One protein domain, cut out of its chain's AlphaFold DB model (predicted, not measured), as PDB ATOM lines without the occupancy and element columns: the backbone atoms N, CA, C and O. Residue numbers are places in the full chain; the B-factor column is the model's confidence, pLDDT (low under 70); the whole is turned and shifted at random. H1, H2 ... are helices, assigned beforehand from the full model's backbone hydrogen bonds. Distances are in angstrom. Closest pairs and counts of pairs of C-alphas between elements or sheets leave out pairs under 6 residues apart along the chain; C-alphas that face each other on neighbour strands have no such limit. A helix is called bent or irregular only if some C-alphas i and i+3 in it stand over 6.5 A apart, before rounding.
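Overview. This is residues 179 to 359 of the 372 residues of an uncharacterized protein of Roseovarius aestuarii (UniProt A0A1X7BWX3). H2, the longest helix, packs with H1 and H4 in an up-and-down bundle along one side of a body made mostly of long loops, residues 258 to 305 and 315 to 344, which have no named element. H3, H5 and H6 lie about this body. The 181 printed residues have six named helices, H1 to H6, and no named strand: all helix, with 83 residues in them. The whole is compact, radius of gyration of the C-alphas 16.4 A, spans 51 by 38 by 30 A.

Along the chain. H2, residues 198 to 218, 31.1 A, is irregular: C-alphas 199 and 202 are 7.3 A apart. H1, 180 to 196, 24.5 A, begins at (37.306, 14.303, 115.886). H4 is residues 245 to 257 and H3 residues 230 to 239; H5, residues 306 to 314, is irregular, with C-alphas 310 and 313 7.6 A apart; H6, residues 345 to 357, ends at C-alpha 357 at (52.149, -12.345, 104.321).

Arrangement. H2 touches H4, closest C-alphas Val 212 and Met 247, 5.5 A, opposite ways at a shallow 27 degrees. H3, H5 and H6 touch no helix. O i to N i+4 pairs are within hydrogen-bond range throughout H3 and H6, in H5 1 of 5, with 4 of 6 i+3 pairs.

Size, cuts and confidence. The printed part has no cut. Links H2 to H3, H4 to H5 and H5 to H6 are long. Confidence is under 70 in 18 residues, among them 259 to 267.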
ATOM      1  N   ASP A 179      37.087  12.695 120.062       93.31
ATOM      2  CA  ASP A 179      36.794  14.071 119.672       93.31
ATOM      3  C   ASP A 179      37.489  14.396 118.347       93.31
ATOM      4  O   ASP A 179      38.626  14.869 118.315       93.31
ATOM      5  N   LEU A 180      36.796  14.099 117.244       91.81
ATOM      6  CA  LEU A 180      37.306  14.303 115.886       91.81
ATOM      7  C   LEU A 180      37.637  15.772 115.595       91.81
ATOM      8  O   LEU A 180      38.592  16.043 114.873       91.81
ATOM      9  N   LEU A 181      36.890  16.720 116.172       91.81
ATOM     10  CA  LEU A 181      37.120  18.149 115.953       91.81
ATOM     11  C   LEU A 181      38.418  18.598 116.625       91.81
ATOM     12  O   LEU A 181      39.242  19.267 116.000       91.81
ATOM     13  N   THR A 182      38.621  18.212 117.887       95.62
ATOM     14  CA  THR A 182      39.850  18.550 118.618       95.62
ATOM     15  C   THR A 182      41.072  17.887 117.984       95.62
ATOM     16  O   THR A 182      42.122  18.520 117.877       95.62
ATOM     17  N   ARG A 183      40.930  16.650 117.496       96.00
ATOM     18  CA  ARG A 183      41.997  15.931 116.784       96.00
ATOM     19  C   ARG A 183      42.336  16.566 115.439       96.00
ATOM     20  O   ARG A 183      43.514  16.770 115.167       96.00
ATOM     21  N   ALA A 184      41.339  16.951 114.644       94.31
ATOM     22  CA  ALA A 184      41.559  17.693 113.401       94.31
ATOM     23  C   ALA A 184      42.286  19.022 113.671       94.31
ATOM     24  O   ALA A 184      43.331  19.289 113.086       94.31
ATOM     25  N   ALA A 185      41.834  19.789 114.669       96.25
ATOM     26  CA  ALA A 185      42.508  21.023 115.071       96.25
ATOM     27  C   ALA A 185      43.943  20.787 115.582       96.25
ATOM     28  O   ALA A 185      44.800  21.664 115.469       96.25
ATOM     29  N   ALA A 186      44.222  19.626 116.176       97.94
ATOM     30  CA  ALA A 186      45.567  19.242 116.585       97.94
ATOM     31  C   ALA A 186      46.480  18.970 115.382       97.94
ATOM     32  O   ALA A 186      47.621  19.431 115.383       97.94
ATOM     33  N   ILE A 187      45.974  18.278 114.360       97.06
ATOM     34  CA  ILE A 187      46.676  18.026 113.094       97.06
ATOM     35  C   ILE A 187      46.998  19.353 112.395       97.06
ATOM     36  O   ILE A 187      48.161  19.598 112.079       97.06
ATOM     37  N   ASP A 188      46.020  20.258 112.287       95.25
ATOM     38  CA  ASP A 188      46.216  21.592 111.700       95.25
ATOM     39  C   ASP A 188      47.295  22.394 112.447       95.25
ATOM     40  O   ASP A 188      48.133  23.069 111.846       95.25
ATOM     41  N   ARG A 189      47.320  22.317 113.787       96.69
ATOM     42  CA  ARG A 189      48.365  22.968 114.598       96.69
ATOM     43  C   ARG A 189      49.736  22.355 114.360       96.69
ATOM     44  O   ARG A 189      50.713  23.094 114.333       96.69
ATOM     45  N   LEU A 190      49.825  21.033 114.225       96.88
ATOM     46  CA  LEU A 190      51.084  20.352 113.922       96.88
ATOM     47  C   LEU A 190      51.623  20.790 112.556       96.88
ATOM     48  O   LEU A 190      52.798  21.122 112.454       96.88
ATOM     49  N   GLU A 191      50.769  20.884 111.539       93.38
ATOM     50  CA  GLU A 191      51.141  21.440 110.233       93.38
ATOM     51  C   GLU A 191      51.578  22.914 110.336       93.38
ATOM     52  O   GLU A 191      52.611  23.314 109.793       93.38
ATOM     53  N   GLY A 192      50.846  23.731 111.097       93.62
ATOM     54  CA  GLY A 192      51.205  25.128 111.350       93.62
ATOM     55  C   GLY A 192      52.557  25.297 112.057       93.62
ATOM     56  O   GLY A 192      53.316  26.203 111.722       93.62
ATOM     57  N   LEU A 193      52.909  24.401 112.987       94.56
ATOM     58  CA  LEU A 193      54.197  24.438 113.691       94.56
ATOM     59  C   LEU A 193      55.393  24.208 112.764       94.56
ATOM     60  O   LEU A 193      56.466  24.741 113.038       94.56
ATOM     61  N   VAL A 194      55.214  23.482 111.659       91.56
ATOM     62  CA  VAL A 194      56.267  23.325 110.646       91.56
ATOM     63  C   VAL A 194      56.577  24.649 109.948       91.56
ATOM     64  O   VAL A 194      57.734  24.921 109.653       91.56
ATOM     65  N   HIS A 195      55.582  25.520 109.767       89.00
ATOM     66  CA  HIS A 195      55.812  26.868 109.242       89.00
ATOM     67  C   HIS A 195      56.521  27.782 110.256       89.00
ATOM     68  O   HIS A 195      57.209  28.719 109.861       89.00
ATOM     69  N   GLU A 196      56.370  27.526 111.564       91.12
ATOM     70  CA  GLU A 196      57.137  28.231 112.602       91.12
ATOM     71  C   GLU A 196      58.593  27.735 112.670       91.12
ATOM     72  O   GLU A 196      59.496  28.535 112.923       91.12
ATOM     73  N   ARG A 197      58.826  26.426 112.474       90.31
ATOM     74  CA  ARG A 197      60.151  25.782 112.488       90.31
ATOM     75  C   ARG A 197      60.214  24.619 111.501       90.31
ATOM     76  O   ARG A 197      59.837  23.493 111.828       90.31
ATOM     77  N   GLU A 198      60.761  24.882 110.317       88.12
ATOM     78  CA  GLU A 198      60.860  23.883 109.242       88.12
ATOM     79  C   GLU A 198      61.679  22.647 109.652       88.12
ATOM     80  O   GLU A 198      61.351  21.528 109.266       88.12
ATOM     81  N   GLU A 199      62.692  22.829 110.505       86.75
ATOM     82  CA  GLU A 199      63.551  21.758 111.035       86.75
ATOM     83  C   GLU A 199      62.792  20.677 111.832       86.75
ATOM     84  O   GLU A 199      63.282  19.562 111.990       86.75
ATOM     85  N   GLU A 200      61.572  20.960 112.299       90.19
ATOM     86  CA  GLU A 200      60.750  20.013 113.069       90.19
ATOM     87  C   GLU A 200      59.824  19.162 112.184       90.19
ATOM     88  O   GLU A 200      59.163  18.236 112.673       90.19
ATOM     89  N   ALA A 201      59.792  19.412 110.871       90.38
ATOM     90  CA  ALA A 201      58.958  18.665 109.931       90.38
ATOM     91  C   ALA A 201      59.182  17.144 109.963       90.38
ATOM     92  O   ALA A 201      58.185  16.416 110.010       90.38
ATOM     93  N   PRO A 202      60.424  16.612 110.027       89.75
ATOM     94  CA  PRO A 202      60.641  15.167 110.110       89.75
ATOM     95  C   PRO A 202      60.036  14.547 111.377       89.75
ATOM     96  O   PRO A 202      59.507  13.431 111.348       89.75
ATOM     97  N   ARG A 203      60.085  15.271 112.502       91.62
ATOM     98  CA  ARG A 203      59.506  14.824 113.773       91.62
ATOM     99  C   ARG A 203      57.983  14.809 113.704       91.62
ATOM    100  O   ARG A 203      57.374  13.814 114.089       91.62
ATOM    101  N   ILE A 204      57.379  15.881 113.193       94.31
ATOM    102  CA  ILE A 204      55.923  15.997 113.053       94.31
ATOM    103  C   ILE A 204      55.391  14.956 112.060       94.31
ATOM    104  O   ILE A 204      54.405  14.279 112.355       94.31
ATOM    105  N   ALA A 205      56.097  14.724 110.950       92.69
ATOM    106  CA  ALA A 205      55.752  13.685 109.989       92.69
ATOM    107  C   ALA A 205      55.767  12.285 110.609       92.69
ATOM    108  O   ALA A 205      54.866  11.487 110.355       92.69
ATOM    109  N   ARG A 206      56.744  11.982 111.472       93.25
ATOM    110  CA  ARG A 206      56.786  10.709 112.204       93.25
ATOM    111  C   ARG A 206      55.580  10.547 113.130       93.25
ATOM    112  O   ARG A 206      54.998   9.465 113.164       93.25
ATOM    113  N   THR A 207      55.193  11.603 113.846       95.56
ATOM    114  CA  THR A 207      54.019  11.593 114.734       95.56
ATOM    115  C   THR A 207      52.729  11.341 113.954       95.56
ATOM    116  O   THR A 207      51.967  10.450 114.319       95.56
ATOM    117  N   LEU A 208      52.500  12.072 112.858       95.50
ATOM    118  CA  LEU A 208      51.301  11.905 112.028       95.50
ATOM    119  C   LEU A 208      51.281  10.551 111.297       95.50
ATOM    120  O   LEU A 208      50.240   9.909 111.216       95.50
ATOM    121  N   SER A 209      52.439  10.069 110.837       94.19
ATOM    122  CA  SER A 209      52.591   8.730 110.247       94.19
ATOM    123  C   SER A 209      52.192   7.631 111.236       94.19
ATOM    124  O   SER A 209      51.402   6.746 110.909       94.19
ATOM    125  N   LEU A 210      52.698   7.709 112.474       94.62
ATOM    126  CA  LEU A 210      52.332   6.781 113.543       94.62
ATOM    127  C   LEU A 210      50.835   6.865 113.860       94.62
ATOM    128  O   LEU A 210      50.182   5.836 113.985       94.62
ATOM    129  N   TYR A 211      50.290   8.077 113.941       95.00
ATOM    130  CA  TYR A 211      48.874   8.309 114.200       95.00
ATOM    131  C   TYR A 211      47.970   7.612 113.173       95.00
ATOM    132  O   TYR A 211      47.078   6.855 113.557       95.00
ATOM    133  N   VAL A 212      48.238   7.793 111.873       93.00
ATOM    134  CA  VAL A 212      47.476   7.125 110.804       93.00
ATOM    135  C   VAL A 212      47.645   5.606 110.885       93.00
ATOM    136  O   VAL A 212      46.662   4.870 110.819       93.00
ATOM    137  N   ARG A 213      48.871   5.108 111.084       91.75
ATOM    138  CA  ARG A 213      49.138   3.662 111.168       91.75
ATOM    139  C   ARG A 213      48.444   2.989 112.351       91.75
ATOM    140  O   ARG A 213      47.924   1.891 112.190       91.75
ATOM    141  N   GLU A 214      48.409   3.624 113.517       91.19
ATOM    142  CA  GLU A 214      47.750   3.053 114.696       91.19
ATOM    143  C   GLU A 214      46.226   3.129 114.593       91.19
ATOM    144  O   GLU A 214      45.538   2.144 114.858       91.19
ATOM    145  N   LEU A 215      45.664   4.253 114.136       90.69
ATOM    146  CA  LEU A 215      44.211   4.352 114.003       90.69
ATOM    147  C   LEU A 215      43.661   3.445 112.901       90.69
ATOM    148  O   LEU A 215      42.619   2.831 113.097       90.69
ATOM    149  N   THR A 216      44.370   3.272 111.788       87.19
ATOM    150  CA  THR A 216      43.936   2.349 110.723       87.19
ATOM    151  C   THR A 216      43.977   0.874 111.135       87.19
ATOM    152  O   THR A 216      43.306   0.052 110.514       87.19
ATOM    153  N   ARG A 217      44.714   0.520 112.199       84.00
ATOM    154  CA  ARG A 217      44.659  -0.814 112.822       84.00
ATOM    155  C   ARG A 217      43.419  -0.994 113.695       84.00
ATOM    156  O   ARG A 217      42.854  -2.081 113.717       84.00
ATOM    157  N   ILE A 218      43.017   0.055 114.411       82.56
ATOM    158  CA  ILE A 218      41.858   0.038 115.319       82.56
ATOM    159  C   ILE A 218      40.548   0.117 114.525       82.56
ATOM    160  O   ILE A 218      39.584  -0.582 114.830       82.56
ATOM    161  N   TYR A 219      40.513   0.970 113.503       80.81
ATOM    162  CA  TYR A 219      39.335   1.239 112.690       80.81
ATOM    163  C   TYR A 219      39.442   0.499 111.361       80.81
ATOM    164  O   TYR A 219      40.081   0.956 110.412       80.81
ATOM    165  N   ALA A 220      38.805  -0.672 111.321       71.12
ATOM    166  CA  ALA A 220      38.728  -1.493 110.124       71.12
ATOM    167  C   ALA A 220      38.008  -0.754 108.966       71.12
ATOM    168  O   ALA A 220      37.143   0.086 109.221       71.12
ATOM    169  N   PRO A 221      38.346  -1.067 107.701       71.94
ATOM    170  CA  PRO A 221      37.699  -0.477 106.529       71.94
ATOM    171  C   PRO A 221      36.186  -0.765 106.471       71.94
ATOM    172  O   PRO A 221      35.725  -1.783 106.991       71.94
ATOM    173  N   GLU A 222      35.414   0.079 105.776       75.50
ATOM    174  CA  GLU A 222      33.993  -0.196 105.522       75.50
ATOM    175  C   GLU A 222      33.828  -1.452 104.657       75.50
ATOM    176  O   GLU A 222      34.509  -1.643 103.635       75.50
ATOM    177  N   THR A 223      32.894  -2.314 105.069       70.25
ATOM    178  CA  THR A 223      32.595  -3.570 104.386       70.25
ATOM    179  C   THR A 223      31.675  -3.331 103.191       70.25
ATOM    180  O   THR A 223      30.662  -2.640 103.280       70.25
ATOM    181  N   ALA A 224      32.043  -3.900 102.043       67.25
ATOM    182  CA  ALA A 224      31.241  -3.805 100.829       67.25
ATOM    183  C   ALA A 224      29.933  -4.602 100.964       67.25
ATOM    184  O   ALA A 224      29.936  -5.657 101.611       67.25
ATOM    185  N   PRO A 225      28.836  -4.160 100.318       74.69
ATOM    186  CA  PRO A 225      27.624  -4.956 100.203       74.69
ATOM    187  C   PRO A 225      27.936  -6.322  99.577       74.69
ATOM    188  O   PRO A 225      28.610  -6.401  98.547       74.69
ATOM    189  N   LYS A 226      27.457  -7.397 100.208       74.25
ATOM    190  CA  LYS A 226      27.560  -8.755  99.657       74.25
ATOM    191  C   LYS A 226      26.584  -8.903  98.486       74.25
ATOM    192  O   LYS A 226      25.494  -8.342  98.539       74.25
ATOM    193  N   ASP A 227      26.993  -9.643  97.456       76.44
ATOM    194  CA  ASP A 227      26.181  -9.960  96.268       76.44
ATOM    195  C   ASP A 227      25.730  -8.744  95.428       76.44
ATOM    196  O   ASP A 227      24.721  -8.801  94.726       76.44
ATOM    197  N   ALA A 228      26.482  -7.638  95.475       72.25
ATOM    198  CA  ALA A 228      26.225  -6.448  94.663       72.25
ATOM    199  C   ALA A 228      26.831  -6.560  93.255       72.25
ATOM    200  O   ALA A 228      27.935  -7.070  93.061       72.25
ATOM    201  N   SER A 229      26.126  -6.030  92.257       73.25
ATOM    202  CA  SER A 229      26.647  -5.893  90.895       73.25
ATOM    203  C   SER A 229      27.825  -4.911  90.842       73.25
ATOM    204  O   SER A 229      27.922  -3.994  91.655       73.25
ATOM    205  N   ALA A 230      28.689  -5.018  89.826       67.44
ATOM    206  CA  ALA A 230      29.798  -4.074  89.632       67.44
ATOM    207  C   ALA A 230      29.334  -2.601  89.579       67.44
ATOM    208  O   ALA A 230      30.019  -1.701  90.050       67.44
ATOM    209  N   ALA A 231      28.141  -2.326  89.042       67.69
ATOM    210  CA  ALA A 231      27.591  -0.971  89.021       67.69
ATOM    211  C   ALA A 231      27.193  -0.469  90.423       67.69
ATOM    212  O   ALA A 231      27.421   0.699  90.744       67.69
ATOM    213  N   GLU A 232      26.627  -1.343  91.257       71.31
ATOM    214  CA  GLU A 232      26.282  -1.044  92.651       71.31
ATOM    215  C   GLU A 232      27.534  -0.904  93.516       71.31
ATOM    216  O   GLU A 232      27.606   0.022  94.321       71.31
ATOM    217  N   LEU A 233      28.552  -1.740  93.287       65.19
ATOM    218  CA  LEU A 233      29.860  -1.613  93.921       65.19
ATOM    219  C   LEU A 233      30.502  -0.267  93.588       65.19
ATOM    220  O   LEU A 233      30.907   0.415  94.519       65.19
ATOM    221  N   ARG A 234      30.485   0.193  92.325       65.75
ATOM    222  CA  ARG A 234      30.948   1.544  91.929       65.75
ATOM    223  C   ARG A 234      30.126   2.694  92.503       65.75
ATOM    224  O   ARG A 234      30.635   3.808  92.653       65.75
ATOM    225  N   ALA A 235      28.832   2.497  92.726       75.12
ATOM    226  CA  ALA A 235      27.989   3.515  93.344       75.12
ATOM    227  C   ALA A 235      28.281   3.620  94.847       75.12
ATOM    228  O   ALA A 235      28.482   4.722  95.351       75.12
ATOM    229  N   TRP A 236      28.379   2.476  95.526       77.38
ATOM    230  CA  TRP A 236      28.780   2.366  96.926       77.38
ATOM    231  C   TRP A 236      30.181   2.941  97.153       77.38
ATOM    232  O   TRP A 236      30.349   3.853  97.951       77.38
ATOM    233  N   ALA A 237      31.143   2.482  96.356       67.69
ATOM    234  CA  ALA A 237      32.512   2.961  96.220       67.69
ATOM    235  C   ALA A 237      32.649   4.486  96.260       67.69
ATOM    236  O   ALA A 237      33.390   5.031  97.071       67.69
ATOM    237  N   ARG A 238      31.902   5.173  95.386       71.19
ATOM    238  CA  ARG A 238      31.905   6.639  95.272       71.19
ATOM    239  C   ARG A 238      31.231   7.343  96.448       71.19
ATOM    240  O   ARG A 238      31.393   8.549  96.595       71.19
ATOM    241  N   GLY A 239      30.446   6.616  97.239       75.88
ATOM    242  CA  GLY A 239      29.779   7.120  98.432       75.88
ATOM    243  C   GLY A 239      30.562   6.906  99.727       75.88
ATOM    244  O   GLY A 239      30.172   7.489 100.737       75.88
ATOM    245  N   ILE A 240      31.639   6.108  99.720       76.38
ATOM    246  CA  ILE A 240      32.434   5.863 100.930       76.38
ATOM    247  C   ILE A 240      33.090   7.160 101.379       76.38
ATOM    248  O   ILE A 240      33.629   7.923 100.578       76.38
ATOM    249  N   GLN A 241      33.031   7.397 102.682       78.38
ATOM    250  CA  GLN A 241      33.798   8.435 103.352       78.38
ATOM    251  C   GLN A 241      34.909   7.770 104.172       78.38
ATOM    252  O   GLN A 241      34.756   6.614 104.579       78.38
ATOM    253  N   PRO A 242      36.021   8.471 104.445       77.56
ATOM    254  CA  PRO A 242      37.016   7.992 105.390       77.56
ATOM    255  C   PRO A 242      36.347   7.553 106.696       77.56
ATOM    256  O   PRO A 242      35.614   8.336 107.305       77.56
ATOM    257  N   VAL A 243      36.640   6.327 107.154       77.50
ATOM    258  CA  VAL A 243      36.097   5.774 108.415       77.50
ATOM    259  C   VAL A 243      36.292   6.758 109.569       77.50
ATOM    260  O   VAL A 243      35.433   6.894 110.440       77.50
ATOM    261  N   ARG A 244      37.412   7.491 109.541       83.19
ATOM    262  CA  ARG A 244      37.561   8.719 110.313       83.19
ATOM    263  C   ARG A 244      38.163   9.851 109.476       83.19
ATOM    264  O   ARG A 244      39.254   9.664 108.931       83.19
ATOM    265  N   PRO A 245      37.521  11.032 109.444       88.31
ATOM    266  CA  PRO A 245      38.035  12.202 108.732       88.31
ATOM    267  C   PRO A 245      39.407  12.688 109.219       88.31
ATOM    268  O   PRO A 245      40.209  13.151 108.420       88.31
ATOM    269  N   ASP A 246      39.718  12.555 110.510       92.38
ATOM    270  CA  ASP A 246      40.998  13.016 111.066       92.38
ATOM    271  C   ASP A 246      42.205  12.198 110.577       92.38
ATOM    272  O   ASP A 246      43.298  12.742 110.437       92.38
ATOM    273  N   MET A 247      42.027  10.916 110.247       91.75
ATOM    274  CA  MET A 247      43.084  10.125 109.604       91.75
ATOM    275  C   MET A 247      43.375  10.614 108.179       91.75
ATOM    276  O   MET A 247      44.539  10.666 107.783       91.75
ATOM    277  N   GLU A 248      42.337  11.000 107.427       90.94
ATOM    278  CA  GLU A 248      42.496  11.620 106.109       90.94
ATOM    279  C   GLU A 248      43.200  12.975 106.235       90.94
ATOM    280  O   GLU A 248      44.174  13.213 105.522       90.94
ATOM    281  N   SER A 249      42.784  13.828 107.181       92.75
ATOM    282  CA  SER A 249      43.453  15.110 107.442       92.75
ATOM    283  C   SER A 249      44.930  14.914 107.786       92.75
ATOM    284  O   SER A 249      45.786  15.581 107.214       92.75
ATOM    285  N   ALA A 250      45.263  13.947 108.648       94.00
ATOM    286  CA  ALA A 250      46.653  13.630 108.972       94.00
ATOM    287  C   ALA A 250      47.444  13.168 107.736       94.00
ATOM    288  O   ALA A 250      48.584  13.598 107.542       94.00
ATOM    289  N   ALA A 251      46.847  12.327 106.883       90.94
ATOM    290  CA  ALA A 251      47.457  11.901 105.627       90.94
ATOM    291  C   ALA A 251      47.677  13.080 104.664       90.94
ATOM    292  O   ALA A 251      48.740  13.182 104.059       90.94
ATOM    293  N   GLN A 252      46.727  14.008 104.557       90.38
ATOM    294  CA  GLN A 252      46.866  15.211 103.734       90.38
ATOM    295  C   GLN A 252      47.959  16.147 104.266       90.38
ATOM    296  O   GLN A 252      48.817  16.571 103.486       90.38
ATOM    297  N   SER A 253      47.990  16.407 105.579       91.75
ATOM    298  CA  SER A 253      49.021  17.236 106.212       91.75
ATOM    299  C   SER A 253      50.420  16.670 105.992       91.75
ATOM    300  O   SER A 253      51.325  17.436 105.676       91.75
ATOM    301  N   LEU A 254      50.609  15.341 106.048       90.62
ATOM    302  CA  LEU A 254      51.891  14.693 105.720       90.62
ATOM    303  C   LEU A 254      52.423  15.107 104.340       90.62
ATOM    304  O   LEU A 254      53.621  15.355 104.196       90.62
ATOM    305  N   GLY A 255      51.543  15.238 103.345       83.44
ATOM    306  CA  GLY A 255      51.903  15.721 102.013       83.44
ATOM    307  C   GLY A 255      52.369  17.173 101.984       83.44
ATOM    308  O   GLY A 255      53.279  17.510 101.221       83.44
ATOM    309  N   GLN A 256      51.793  18.020 102.838       84.69
ATOM    310  CA  GLN A 256      52.168  19.430 102.950       84.69
ATOM    311  C   GLN A 256      53.519  19.623 103.638       84.69
ATOM    312  O   GLN A 256      54.245  20.560 103.305       84.69
ATOM    313  N   LEU A 257      53.909  18.701 104.527       85.88
ATOM    314  CA  LEU A 257      55.203  18.768 105.215       85.88
ATOM    315  C   LEU A 257      56.395  18.644 104.254       85.88
ATOM    316  O   LEU A 257      57.482  19.111 104.570       85.88
ATOM    317  N   GLN A 258      56.209  18.056 103.070       74.19
ATOM    318  CA  GLN A 258      57.249  17.937 102.042       74.19
ATOM    319  C   GLN A 258      57.342  19.201 101.163       74.19
ATOM    320  O   GLN A 258      57.201  19.128  99.936       74.19
ATOM    321  N   SER A 259      57.524  20.383 101.761       68.38
ATOM    322  CA  SER A 259      57.689  21.632 100.998       68.38
ATOM    323  C   SER A 259      58.950  21.588 100.118       68.38
ATOM    324  O   SER A 259      60.016  21.235 100.619       68.38
ATOM    325  N   PRO A 260      58.891  21.985  98.826       61.31
ATOM    326  CA  PRO A 260      60.064  22.021  97.944       61.31
ATOM    327  C   PRO A 260      61.136  23.026  98.387       61.31
ATOM    328  O   PRO A 260      62.219  23.048  97.813       61.31
ATOM    329  N   GLN A 261      60.826  23.879  99.366       64.44
ATOM    330  CA  GLN A 261      61.745  24.864  99.936       64.44
ATOM    331  C   GLN A 261      62.591  24.294 101.083       64.44
ATOM    332  O   GLN A 261      63.555  24.942 101.481       64.44
ATOM    333  N   MET A 262      62.267  23.096 101.590       62.22
ATOM    334  CA  MET A 262      63.031  22.500 102.683       62.22
ATOM    335  C   MET A 262      64.447  22.124 102.235       62.22
ATOM    336  O   MET A 262      64.612  21.541 101.158       62.22
ATOM    337  N   PRO A 263      65.474  22.418 103.054       58.72
ATOM    338  CA  PRO A 263      66.833  21.987 102.769       58.72
ATOM    339  C   PRO A 263      66.883  20.460 102.609       58.72
ATOM    340  O   PRO A 263      66.351  19.734 103.444       58.72
ATOM    341  N   GLU A 264      67.594  19.960 101.591       54.97
ATOM    342  CA  GLU A 264      67.807  18.517 101.344       54.97
ATOM    343  C   GLU A 264      68.439  17.754 102.530       54.97
ATOM    344  O   GLU A 264      68.517  16.527 102.500       54.97
ATOM    345  N   ALA A 265      68.901  18.466 103.563       54.44
ATOM    346  CA  ALA A 265      69.675  17.931 104.676       54.44
ATOM    347  C   ALA A 265      68.940  16.844 105.485       54.44
ATOM    348  O   ALA A 265      69.606  15.932 105.970       54.44
ATOM    349  N   GLU A 266      67.603  16.881 105.580       64.38
ATOM    350  CA  GLU A 266      66.802  15.770 106.120       64.38
ATOM    351  C   GLU A 266      65.488  15.594 105.335       64.38
ATOM    352  O   GLU A 266      64.536  16.351 105.539       64.38
ATOM    353  N   PRO A 267      65.379  14.590 104.441       68.94
ATOM    354  CA  PRO A 267      64.130  14.341 103.736       68.94
ATOM    355  C   PRO A 267      63.039  13.921 104.727       68.94
ATOM    356  O   PRO A 267      63.202  12.970 105.498       68.94
ATOM    357  N   VAL A 268      61.893  14.601 104.671       78.75
ATOM    358  CA  VAL A 268      60.698  14.232 105.435       78.75
ATOM    359  C   VAL A 268      60.235  12.843 104.992       78.75
ATOM    360  O   VAL A 268      59.649  12.662 103.921       78.75
ATOM    361  N   LYS A 269      60.513  11.846 105.835       84.06
ATOM    362  CA  LYS A 269      60.133  10.452 105.612       84.06
ATOM    363  C   LYS A 269      58.703  10.216 106.093       84.06
ATOM    364  O   LYS A 269      58.455  10.118 107.294       84.06
ATOM    365  N   ILE A 270      57.783  10.086 105.145       89.12
ATOM    366  CA  ILE A 270      56.403   9.657 105.397       89.12
ATOM    367  C   ILE A 270      56.396   8.127 105.498       89.12
ATOM    368  O   ILE A 270      56.872   7.463 104.581       89.12
ATOM    369  N   ASP A 271      55.887   7.555 106.592       90.75
ATOM    370  CA  ASP A 271      55.789   6.099 106.790       90.75
ATOM    371  C   ASP A 271      54.325   5.695 106.995       90.75
ATOM    372  O   ASP A 271      53.799   5.778 108.101       90.75
ATOM    373  N   LEU A 272      53.672   5.243 105.926       91.06
ATOM    374  CA  LEU A 272      52.286   4.758 105.941       91.06
ATOM    375  C   LEU A 272      52.220   3.257 105.628       91.06
ATOM    376  O   LEU A 272      51.213   2.759 105.124       91.06
ATOM    377  N   ARG A 273      53.291   2.513 105.930       88.38
ATOM    378  CA  ARG A 273      53.331   1.064 105.714       88.38
ATOM    379  C   ARG A 273      52.192   0.368 106.445       88.38
ATOM    380  O   ARG A 273      51.927   0.648 107.618       88.38
ATOM    381  N   HIS A 274      51.556  -0.569 105.748       85.88
ATOM    382  CA  HIS A 274      50.404  -1.341 106.226       85.88
ATOM    383  C   HIS A 274      49.171  -0.510 106.622       85.88
ATOM    384  O   HIS A 274      48.236  -1.073 107.195       85.88
ATOM    385  N   ALA A 275      49.143   0.797 106.341       88.81
ATOM    386  CA  ALA A 275      47.981   1.627 106.625       88.81
ATOM    387  C   ALA A 275      46.830   1.292 105.667       88.81
ATOM    388  O   ALA A 275      47.041   0.987 104.489       88.81
ATOM    389  N   ASN A 276      45.607   1.377 106.181       86.38
ATOM    390  CA  ASN A 276      44.397   1.348 105.372       86.38
ATOM    391  C   ASN A 276      44.031   2.779 104.960       86.38
ATOM    392  O   ASN A 276      43.651   3.580 105.810       86.38
ATOM    393  N   LEU A 277      44.129   3.089 103.666       87.81
ATOM    394  CA  LEU A 277      43.824   4.418 103.122       87.81
ATOM    395  C   LEU A 277      42.503   4.432 102.331       87.81
ATOM    396  O   LEU A 277      42.311   5.279 101.460       87.81
ATOM    397  N   GLN A 278      41.599   3.478 102.601       85.31
ATOM    398  CA  GLN A 278      40.331   3.347 101.881       85.31
ATOM    399  C   GLN A 278      39.517   4.645 101.927       85.31
ATOM    400  O   GLN A 278      39.181   5.146 103.001       85.31
ATOM    401  N   GLY A 279      39.161   5.146 100.742       81.44
ATOM    402  CA  GLY A 279      38.324   6.334 100.587       81.44
ATOM    403  C   GLY A 279      39.001   7.657 100.955       81.44
ATOM    404  O   GLY A 279      38.317   8.674 100.980       81.44
ATOM    405  N   PHE A 280      40.310   7.674 101.242       87.56
ATOM    406  CA  PHE A 280      41.019   8.923 101.525       87.56
ATOM    407  C   PHE A 280      41.240   9.719 100.239       87.56
ATOM    408  O   PHE A 280      41.739   9.209  99.234       87.56
ATOM    409  N   ASN A 281      40.966  11.014 100.302       84.44
ATOM    410  CA  ASN A 281      41.387  11.980  99.311       84.44
ATOM    411  C   ASN A 281      42.871  12.314  99.509       84.44
ATOM    412  O   ASN A 281      43.244  13.094 100.389       84.44
ATOM    413  N   LEU A 282      43.715  11.743  98.649       82.31
ATOM    414  CA  LEU A 282      45.168  11.913  98.681       82.31
ATOM    415  C   LEU A 282      45.688  12.924  97.644       82.31
ATOM    416  O   LEU A 282      46.891  12.990  97.425       82.31
ATOM    417  N   ASN A 283      44.827  13.740  97.019       74.56
ATOM    418  CA  ASN A 283      45.221  14.663  95.934       74.56
ATOM    419  C   ASN A 283      46.320  15.671  96.316       74.56
ATOM    420  O   ASN A 283      47.048  16.150  95.450       74.56
ATOM    421  N   SER A 284      46.456  15.980  97.605       69.81
ATOM    422  CA  SER A 284      47.494  16.872  98.136       69.81
ATOM    423  C   SER A 284      48.731  16.131  98.661       69.81
ATOM    424  O   SER A 284      49.678  16.764  99.130       69.81
ATOM    425  N   LEU A 285      48.738  14.795  98.617       75.88
ATOM    426  CA  LEU A 285      49.803  13.982  99.182       75.88
ATOM    427  C   LEU A 285      51.029  13.987  98.266       75.88
ATOM    428  O   LEU A 285      51.011  13.464  97.152       75.88
ATOM    429  N   ARG A 286      52.134  14.541  98.761       77.56
ATOM    430  CA  ARG A 286      53.446  14.376  98.135       77.56
ATOM    431  C   ARG A 286      54.046  13.060  98.617       77.56
ATOM    432  O   ARG A 286      54.277  12.874  99.804       77.56
ATOM    433  N   LEU A 287      54.259  12.139  97.679       74.88
ATOM    434  CA  LEU A 287      54.743  10.777  97.946       74.88
ATOM    435  C   LEU A 287      56.245  10.600  97.694       74.88
ATOM    436  O   LEU A 287      56.747   9.475  97.656       74.88
ATOM    437  N   ARG A 288      56.997  11.690  97.500       73.38
ATOM    438  CA  ARG A 288      58.436  11.588  97.237       73.38
ATOM    439  C   ARG A 288      59.109  10.987  98.474       73.38
ATOM    440  O   ARG A 288      58.996  11.540  99.563       73.38
ATOM    441  N   ASN A 289      59.795   9.856  98.314       73.75
ATOM    442  CA  ASN A 289      60.431   9.108  99.409       73.75
ATOM    443  C   ASN A 289      59.467   8.604 100.509       73.75
ATOM    444  O   ASN A 289      59.917   8.283 101.613       73.75
ATOM    445  N   ALA A 290      58.156   8.543 100.246       83.81
ATOM    446  CA  ALA A 290      57.206   7.926 101.167       83.81
ATOM    447  C   ALA A 290      57.426   6.404 101.232       83.81
ATOM    448  O   ALA A 290      57.806   5.783 100.246       83.81
ATOM    449  N   GLN A 291      57.192   5.790 102.390       85.50
ATOM    450  CA  GLN A 291      57.154   4.338 102.541       85.50
ATOM    451  C   GLN A 291      55.701   3.891 102.608       85.50
ATOM    452  O   GLN A 291      55.029   4.102 103.619       85.50
ATOM    453  N   LEU A 292      55.239   3.275 101.523       86.94
ATOM    454  CA  LEU A 292      53.888   2.728 101.397       86.94
ATOM    455  C   LEU A 292      53.864   1.195 101.412       86.94
ATOM    456  O   LEU A 292      52.798   0.616 101.241       86.94
ATOM    457  N   THR A 293      55.001   0.534 101.653       88.56
ATOM    458  CA  THR A 293      55.111  -0.931 101.645       88.56
ATOM    459  C   THR A 293      53.994  -1.597 102.443       88.56
ATOM    460  O   THR A 293      53.786  -1.320 103.627       88.56
ATOM    461  N   GLY A 294      53.251  -2.475 101.782       85.75
ATOM    462  CA  GLY A 294      52.152  -3.202 102.386       85.75
ATOM    463  C   GLY A 294      50.855  -2.403 102.555       85.75
ATOM    464  O   GLY A 294      49.915  -2.965 103.106       85.75
ATOM    465  N   ALA A 295      50.766  -1.128 102.166       89.12
ATOM    466  CA  ALA A 295      49.550  -0.326 102.343       89.12
ATOM    467  C   ALA A 295      48.409  -0.796 101.424       89.12
ATOM    468  O   ALA A 295      48.648  -1.286 100.317       89.12
ATOM    469  N   ALA A 296      47.171  -0.640 101.898       88.50
ATOM    470  CA  ALA A 296      45.965  -0.943 101.133       88.50
ATOM    471  C   ALA A 296      45.425   0.313 100.449       88.50
ATOM    472  O   ALA A 296      45.114   1.311 101.107       88.50
ATOM    473  N   LEU A 297      45.253   0.219  99.135       88.25
ATOM    474  CA  LEU A 297      44.654   1.225  98.274       88.25
ATOM    475  C   LEU A 297      43.384   0.640  97.673       88.25
ATOM    476  O   LEU A 297      43.419  -0.139  96.729       88.25
ATOM    477  N   ARG A 298      42.242   1.017  98.231       85.50
ATOM    478  CA  ARG A 298      40.936   0.649  97.695       85.50
ATOM    479  C   ARG A 298      40.109   1.906  97.609       85.50
ATOM    480  O   ARG A 298      40.034   2.639  98.594       85.50
ATOM    481  N   LEU A 299      39.489   2.143  96.458       81.50
ATOM    482  CA  LEU A 299      38.653   3.323  96.237       81.50
ATOM    483  C   LEU A 299      39.417   4.633  96.397       81.50
ATOM    484  O   LEU A 299      38.945   5.577  97.025       81.50
ATOM    485  N   VAL A 300      40.622   4.656  95.837       83.69
ATOM    486  CA  VAL A 300      41.492   5.828  95.830       83.69
ATOM    487  C   VAL A 300      41.655   6.304  94.390       83.69
ATOM    488  O   VAL A 300      41.865   5.499  93.480       83.69
ATOM    489  N   ASP A 301      41.552   7.615  94.193       85.00
ATOM    490  CA  ASP A 301      41.756   8.266  92.903       85.00
ATOM    491  C   ASP A 301      43.136   8.937  92.865       85.00
ATOM    492  O   ASP A 301      43.383   9.918  93.569       85.00
ATOM    493  N   PHE A 302      44.035   8.398  92.038       87.44
ATOM    494  CA  PHE A 302      45.369   8.938  91.785       87.44
ATOM    495  C   PHE A 302      45.492   9.648  90.433       87.44
ATOM    496  O   PHE A 302      46.614   9.908  89.994       87.44
ATOM    497  N   THR A 303      44.387  10.011  89.772       86.25
ATOM    498  CA  THR A 303      44.390  10.647  88.439       86.25
ATOM    499  C   THR A 303      45.398  11.797  88.337       86.25
ATOM    500  O   THR A 303      46.104  11.909  87.334       86.25
ATOM    501  N   ASN A 304      45.509  12.610  89.396       83.56
ATOM    502  CA  ASN A 304      46.376  13.791  89.465       83.56
ATOM    503  C   ASN A 304      47.651  13.594  90.311       83.56
ATOM    504  O   ASN A 304      48.303  14.575  90.667       83.56
ATOM    505  N   ILE A 305      48.017  12.353  90.644       86.12
ATOM    506  CA  ILE A 305      49.127  12.028  91.554       86.12
ATOM    507  C   ILE A 305      50.136  11.128  90.822       86.12
ATOM    508  O   ILE A 305      50.214   9.930  91.088       86.12
ATOM    509  N   PRO A 306      50.944  11.661  89.886       87.31
ATOM    510  CA  PRO A 306      51.871  10.843  89.102       87.31
ATOM    511  C   PRO A 306      52.945  10.155  89.958       87.31
ATOM    512  O   PRO A 306      53.474   9.127  89.548       87.31
ATOM    513  N   GLN A 307      53.251  10.672  91.156       86.94
ATOM    514  CA  GLN A 307      54.274  10.089  92.033       86.94
ATOM    515  C   GLN A 307      53.882   8.723  92.612       86.94
ATOM    516  O   GLN A 307      54.758   8.024  93.110       86.94
ATOM    517  N   ILE A 308      52.600   8.324  92.578       88.25
ATOM    518  CA  ILE A 308      52.196   6.993  93.061       88.25
ATOM    519  C   ILE A 308      52.806   5.870  92.214       88.25
ATOM    520  O   ILE A 308      52.992   4.773  92.729       88.25
ATOM    521  N   ALA A 309      53.138   6.145  90.945       89.06
ATOM    522  CA  ALA A 309      53.674   5.160  90.007       89.06
ATOM    523  C   ALA A 309      54.930   4.462  90.555       89.06
ATOM    524  O   ALA A 309      55.057   3.247  90.425       89.06
ATOM    525  N   ASP A 310      55.790   5.211  91.252       88.81
ATOM    526  CA  ASP A 310      57.021   4.700  91.869       88.81
ATOM    527  C   ASP A 310      56.751   3.712  93.019       88.81
ATOM    528  O   ASP A 310      57.630   2.938  93.386       88.81
ATOM    529  N   HIS A 311      55.540   3.728  93.585       89.06
ATOM    530  CA  HIS A 311      55.155   2.932  94.753       89.06
ATOM    531  C   HIS A 311      54.231   1.767  94.421       89.06
ATOM    532  O   HIS A 311      54.015   0.930  95.290       89.06
ATOM    533  N   LEU A 312      53.675   1.682  93.204       90.62
ATOM    534  CA  LEU A 312      52.631   0.705  92.853       90.62
ATOM    535  C   LEU A 312      53.036  -0.759  93.096       90.62
ATOM    536  O   LEU A 312      52.178  -1.587  93.399       90.62
ATOM    537  N   GLY A 313      54.331  -1.075  92.999       89.19
ATOM    538  CA  GLY A 313      54.868  -2.403  93.320       89.19
ATOM    539  C   GLY A 313      54.800  -2.762  94.809       89.19
ATOM    540  O   GLY A 313      54.697  -3.937  95.154       89.19
ATOM    541  N   ASP A 314      54.792  -1.756  95.682       89.69
ATOM    542  CA  ASP A 314      54.887  -1.892  97.135       89.69
ATOM    543  C   ASP A 314      53.532  -1.768  97.846       89.69
ATOM    544  O   ASP A 314      53.455  -1.892  99.067       89.69
ATOM    545  N   VAL A 315      52.449  -1.527  97.111       91.56
ATOM    546  CA  VAL A 315      51.086  -1.359  97.636       91.56
ATOM    547  C   VAL A 315      50.149  -2.408  97.056       91.56
ATOM    548  O   VAL A 315      50.423  -2.995  96.008       91.56
ATOM    549  N   PHE A 316      49.013  -2.631  97.709       92.81
ATOM    550  CA  PHE A 316      47.972  -3.524  97.210       92.81
ATOM    551  C   PHE A 316      46.687  -2.760  96.940       92.81
ATOM    552  O   PHE A 316      46.204  -2.033  97.806       92.81
ATOM    553  N   GLY A 317      46.124  -2.967  95.758       91.38
ATOM    554  CA  GLY A 317      44.850  -2.410  95.345       91.38
ATOM    555  C   GLY A 317      44.083  -3.378  94.462       91.38
ATOM    556  O   GLY A 317      44.558  -4.471  94.166       91.38
ATOM    557  N   ASP A 318      42.872  -2.993  94.088       90.56
ATOM    558  CA  ASP A 318      41.982  -3.770  93.227       90.56
ATOM    559  C   ASP A 318      41.451  -2.903  92.078       90.56
ATOM    560  O   ASP A 318      41.841  -1.742  91.924       90.56
ATOM    561  N   GLY A 319      40.529  -3.450  91.283       87.94
ATOM    562  CA  GLY A 319      39.945  -2.759  90.135       87.94
ATOM    563  C   GLY A 319      39.213  -1.448  90.448       87.94
ATOM    564  O   GLY A 319      38.752  -0.779  89.527       87.94
ATOM    565  N   THR A 320      39.093  -1.068  91.725       85.56
ATOM    566  CA  THR A 320      38.451   0.180  92.148       85.56
ATOM    567  C   THR A 320      39.384   1.393  92.159       85.56
ATOM    568  O   THR A 320      38.904   2.523  92.264       85.56
ATOM    569  N   VAL A 321      40.702   1.189  92.082       88.19
ATOM    570  CA  VAL A 321      41.689   2.276  92.078       88.19
ATOM    571  C   VAL A 321      41.787   2.902  90.689       88.19
ATOM    572  O   VAL A 321      41.850   2.198  89.683       88.19
ATOM    573  N   ILE A 322      41.856   4.233  90.637       87.69
ATOM    574  CA  ILE A 322      42.132   4.974  89.401       87.69
ATOM    575  C   ILE A 322      43.597   5.403  89.424       87.69
ATOM    576  O   ILE A 322      44.016   6.150  90.307       87.69
ATOM    577  N   LEU A 323      44.384   4.916  88.466       90.75
ATOM    578  CA  LEU A 323      45.806   5.238  88.337       90.75
ATOM    579  C   LEU A 323      46.020   6.611  87.658       90.75
ATOM    580  O   LEU A 323      45.076   7.168  87.081       90.75
ATOM    581  N   PRO A 324      47.246   7.178  87.704       90.75
ATOM    582  CA  PRO A 324      47.551   8.467  87.080       90.75
ATOM    583  C   PRO A 324      47.067   8.550  85.635       90.75
ATOM    584  O   PRO A 324      47.135   7.569  84.905       90.75
ATOM    585  N   GLY A 325      46.543   9.704  85.218       85.06
ATOM    586  CA  GLY A 325      45.982   9.858  83.869       85.06
ATOM    587  C   GLY A 325      44.626   9.173  83.648       85.06
ATOM    588  O   GLY A 325      44.152   9.127  82.514       85.06
ATOM    589  N   GLY A 326      43.980   8.670  84.708       84.19
ATOM    590  CA  GLY A 326      42.666   8.028  84.633       84.19
ATOM    591  C   GLY A 326      42.727   6.565  84.184       84.19
ATOM    592  O   GLY A 326      41.755   6.045  83.636       84.19
ATOM    593  N   HIS A 327      43.878   5.911  84.349       87.69
ATOM    594  CA  HIS A 327      44.089   4.542  83.893       87.69
ATOM    595  C   HIS A 327      43.300   3.531  84.745       87.69
ATOM    596  O   HIS A 327      43.338   3.558  85.975       87.69
ATOM    597  N   ALA A 328      42.591   2.638  84.053       85.44
ATOM    598  CA  ALA A 328      41.762   1.567  84.609       85.44
ATOM    599  C   ALA A 328      42.484   0.196  84.506       85.44
ATOM    600  O   ALA A 328      43.559   0.131  83.903       85.44
ATOM    601  N   PRO A 329      41.904  -0.912  85.016       87.88
ATOM    602  CA  PRO A 329      42.563  -2.228  85.115       87.88
ATOM    603  C   PRO A 329      43.104  -2.870  83.831       87.88
ATOM    604  O   PRO A 329      43.894  -3.817  83.877       87.88
ATOM    605  N   ASP A 330      42.685  -2.373  82.672       87.00
ATOM    606  CA  ASP A 330      43.139  -2.855  81.368       87.00
ATOM    607  C   ASP A 330      44.368  -2.109  80.827       87.00
ATOM    608  O   ASP A 330      44.870  -2.445  79.754       87.00
ATOM    609  N   HIS A 331      44.874  -1.110  81.555       90.56
ATOM    610  CA  HIS A 331      46.057  -0.354  81.156       90.56
ATOM    611  C   HIS A 331      47.355  -1.156  81.338       90.56
ATOM    612  O   HIS A 331      47.460  -2.008  82.218       90.56
ATOM    613  N   ALA A 332      48.375  -0.853  80.527       88.69
ATOM    614  CA  ALA A 332      49.675  -1.527  80.587       88.69
ATOM    615  C   ALA A 332      50.419  -1.294  81.915       88.69
ATOM    616  O   ALA A 332      51.158  -2.165  82.361       88.69
ATOM    617  N   ASP A 333      50.175  -0.147  82.553       86.44
ATOM    618  CA  ASP A 333      50.783   0.232  83.837       86.44
ATOM    619  C   ASP A 333      50.057  -0.375  85.052       86.44
ATOM    620  O   ASP A 333      50.391  -0.063  86.196       86.44
ATOM    621  N   TRP A 334      49.043  -1.222  84.830       92.25
ATOM    622  CA  TRP A 334      48.331  -1.882  85.918       92.25
ATOM    623  C   TRP A 334      49.237  -2.907  86.624       92.25
ATOM    624  O   TRP A 334      49.806  -3.773  85.950       92.25
ATOM    625  N   PRO A 335      49.371  -2.871  87.964       93.94
ATOM    626  CA  PRO A 335      50.267  -3.782  88.671       93.94
ATOM    627  C   PRO A 335      49.854  -5.246  88.501       93.94
ATOM    628  O   PRO A 335      48.691  -5.606  88.669       93.94
ATOM    629  N   ALA A 336      50.817  -6.121  88.205       91.00
ATOM    630  CA  ALA A 336      50.539  -7.528  87.908       91.00
ATOM    631  C   ALA A 336      49.943  -8.302  89.099       91.00
ATOM    632  O   ALA A 336      49.191  -9.255  88.897       91.00
ATOM    633  N   HIS A 337      50.277  -7.910  90.333       91.25
ATOM    634  CA  HIS A 337      49.728  -8.508  91.553       91.25
ATOM    635  C   HIS A 337      48.363  -7.934  91.945       91.25
ATOM    636  O   HIS A 337      47.723  -8.481  92.843       91.25
ATOM    637  N   TRP A 338      47.910  -6.857  91.297       93.62
ATOM    638  CA  TRP A 338      46.603  -6.274  91.569       93.62
ATOM    639  C   TRP A 338      45.518  -7.025  90.795       93.62
ATOM    640  O   TRP A 338      45.570  -7.093  89.561       93.62
ATOM    641  N   PRO A 339      44.494  -7.560  91.477       91.50
ATOM    642  CA  PRO A 339      43.320  -8.081  90.803       91.50
ATOM    643  C   PRO A 339      42.674  -6.981  89.956       91.50
ATOM    644  O   PRO A 339      42.482  -5.854  90.407       91.50
ATOM    645  N   LYS A 340      42.341  -7.322  88.707       90.12
ATOM    646  CA  LYS A 340      41.656  -6.404  87.783       90.12
ATOM    647  C   LYS A 340      40.184  -6.202  88.127       90.12
ATOM    648  O   LYS A 340      39.560  -5.240  87.691       90.12
ATOM    649  N   GLU A 341      39.628  -7.150  88.864       87.00
ATOM    650  CA  GLU A 341      38.250  -7.141  89.321       87.00
ATOM    651  C   GLU A 341      38.092  -6.174  90.495       87.00
ATOM    652  O   GLU A 341      38.989  -6.014  91.326       87.00
ATOM    653  N   GLU A 342      36.929  -5.537  90.573       85.56
ATOM    654  CA  GLU A 342      36.519  -4.795  91.761       85.56
ATOM    655  C   GLU A 342      36.149  -5.813  92.843       85.56
ATOM    656  O   GLU A 342      35.128  -6.497  92.735       85.56
ATOM    657  N   LEU A 343      36.995  -5.956  93.863       79.06
ATOM    658  CA  LEU A 343      36.808  -6.984  94.878       79.06
ATOM    659  C   LEU A 343      35.761  -6.565  95.909       79.06
ATOM    660  O   LEU A 343      35.632  -5.389  96.276       79.06
ATOM    661  N   SER A 344      35.056  -7.558  96.457       71.00
ATOM    662  CA  SER A 344      34.324  -7.362  97.706       71.00
ATOM    663  C   SER A 344      35.321  -7.061  98.834       71.00
ATOM    664  O   SER A 344      36.494  -7.412  98.754       71.00
ATOM    665  N   HIS A 345      34.883  -6.407  99.911       62.75
ATOM    666  CA  HIS A 345      35.791  -6.108 101.024       62.75
ATOM    667  C   HIS A 345      36.394  -7.374 101.644       62.75
ATOM    668  O   HIS A 345      37.566  -7.360 102.002       62.75
ATOM    669  N   GLY A 346      35.601  -8.442 101.801       65.56
ATOM    670  CA  GLY A 346      36.084  -9.693 102.392       65.56
ATOM    671  C   GLY A 346      37.234 -10.266 101.573       65.56
ATOM    672  O   GLY A 346      38.321 -10.467 102.107       65.56
ATOM    673  N   ASP A 347      37.015 -10.382 100.263       76.44
ATOM    674  CA  ASP A 347      38.016 -10.897  99.329       76.44
ATOM    675  C   ASP A 347      39.217  -9.951  99.215       76.44
ATOM    676  O   ASP A 347      40.352 -10.402  99.094       76.44
ATOM    677  N   PHE A 348      38.990  -8.633  99.271       82.69
ATOM    678  CA  PHE A 348      40.061  -7.639  99.275       82.69
ATOM    679  C   PHE A 348      40.938  -7.775 100.513       82.69
ATOM    680  O   PHE A 348      42.153  -7.821 100.384       82.69
ATOM    681  N   MET A 349      40.341  -7.839 101.706       74.69
ATOM    682  CA  MET A 349      41.085  -7.981 102.955       74.69
ATOM    683  C   MET A 349      41.826  -9.309 102.999       74.69
ATOM    684  O   MET A 349      42.984  -9.327 103.397       74.69
ATOM    685  N   GLU A 350      41.195 -10.400 102.570       80.06
ATOM    686  CA  GLU A 350      41.835 -11.709 102.474       80.06
ATOM    687  C   GLU A 350      43.036 -11.656 101.528       80.06
ATOM    688  O   GLU A 350      44.163 -11.870 101.970       80.06
ATOM    689  N   LYS A 351      42.842 -11.229 100.276       85.81
ATOM    690  CA  LYS A 351      43.923 -11.130  99.284       85.81
ATOM    691  C   LYS A 351      45.011 -10.137  99.680       85.81
ATOM    692  O   LYS A 351      46.187 -10.397  99.444       85.81
ATOM    693  N   TRP A 352      44.648  -9.016 100.300       88.12
ATOM    694  CA  TRP A 352      45.611  -8.046 100.814       88.12
ATOM    695  C   TRP A 352      46.458  -8.659 101.926       88.12
ATOM    696  O   TRP A 352      47.678  -8.516 101.907       88.12
ATOM    697  N   ARG A 353      45.838  -9.366 102.879       84.56
ATOM    698  CA  ARG A 353      46.541 -10.039 103.980       84.56
ATOM    699  C   ARG A 353      47.405 -11.193 103.485       84.56
ATOM    700  O   ARG A 353      48.530 -11.329 103.955       84.56
ATOM    701  N   GLU A 354      46.916 -11.977 102.530       86.69
ATOM    702  CA  GLU A 354      47.681 -13.025 101.851       86.69
ATOM    703  C   GLU A 354      48.907 -12.445 101.142       86.69
ATOM    704  O   GLU A 354      50.020 -12.938 101.318       86.69
ATOM    705  N   TRP A 355      48.726 -11.360 100.388       89.69
ATOM    706  CA  TRP A 355      49.824 -10.672  99.719       89.69
ATOM    707  C   TRP A 355      50.817 -10.068 100.723       89.69
ATOM    708  O   TRP A 355      52.023 -10.248 100.563       89.69
ATOM    709  N   GLN A 356      50.335  -9.433 101.800       86.94
ATOM    710  CA  GLN A 356      51.182  -8.909 102.877       86.94
ATOM    711  C   GLN A 356      52.012 -10.010 103.544       86.94
ATOM    712  O   GLN A 356      53.182  -9.782 103.836       86.94
ATOM    713  N   ALA A 357      51.440 -11.201 103.750       84.38
ATOM    714  CA  ALA A 357      52.149 -12.345 104.321       84.38
ATOM    715  C   ALA A 357      53.313 -12.838 103.441       84.38
ATOM    716  O   ALA A 357      54.228 -13.483 103.948       84.38
ATOM    717  N   GLY A 358      53.294 -12.522 102.143       83.62
ATOM    718  CA  GLY A 358      54.390 -12.791 101.215       83.62
ATOM    719  C   GLY A 358      55.496 -11.730 101.199       83.62
ATOM    720  O   GLY A 358      56.518 -11.952 100.551       83.62
ATOM    721  N   LEU A 359      55.323 -10.587 101.877       85.12
ATOM    722  CA  LEU A 359      56.324  -9.520 101.924       85.12
ATOM    723  C   LEU A 359      57.424  -9.834 102.946       85.12
ATOM    724  O   LEU A 359      57.162 -10.243 104.079       85.12
TER     725      LEU A 359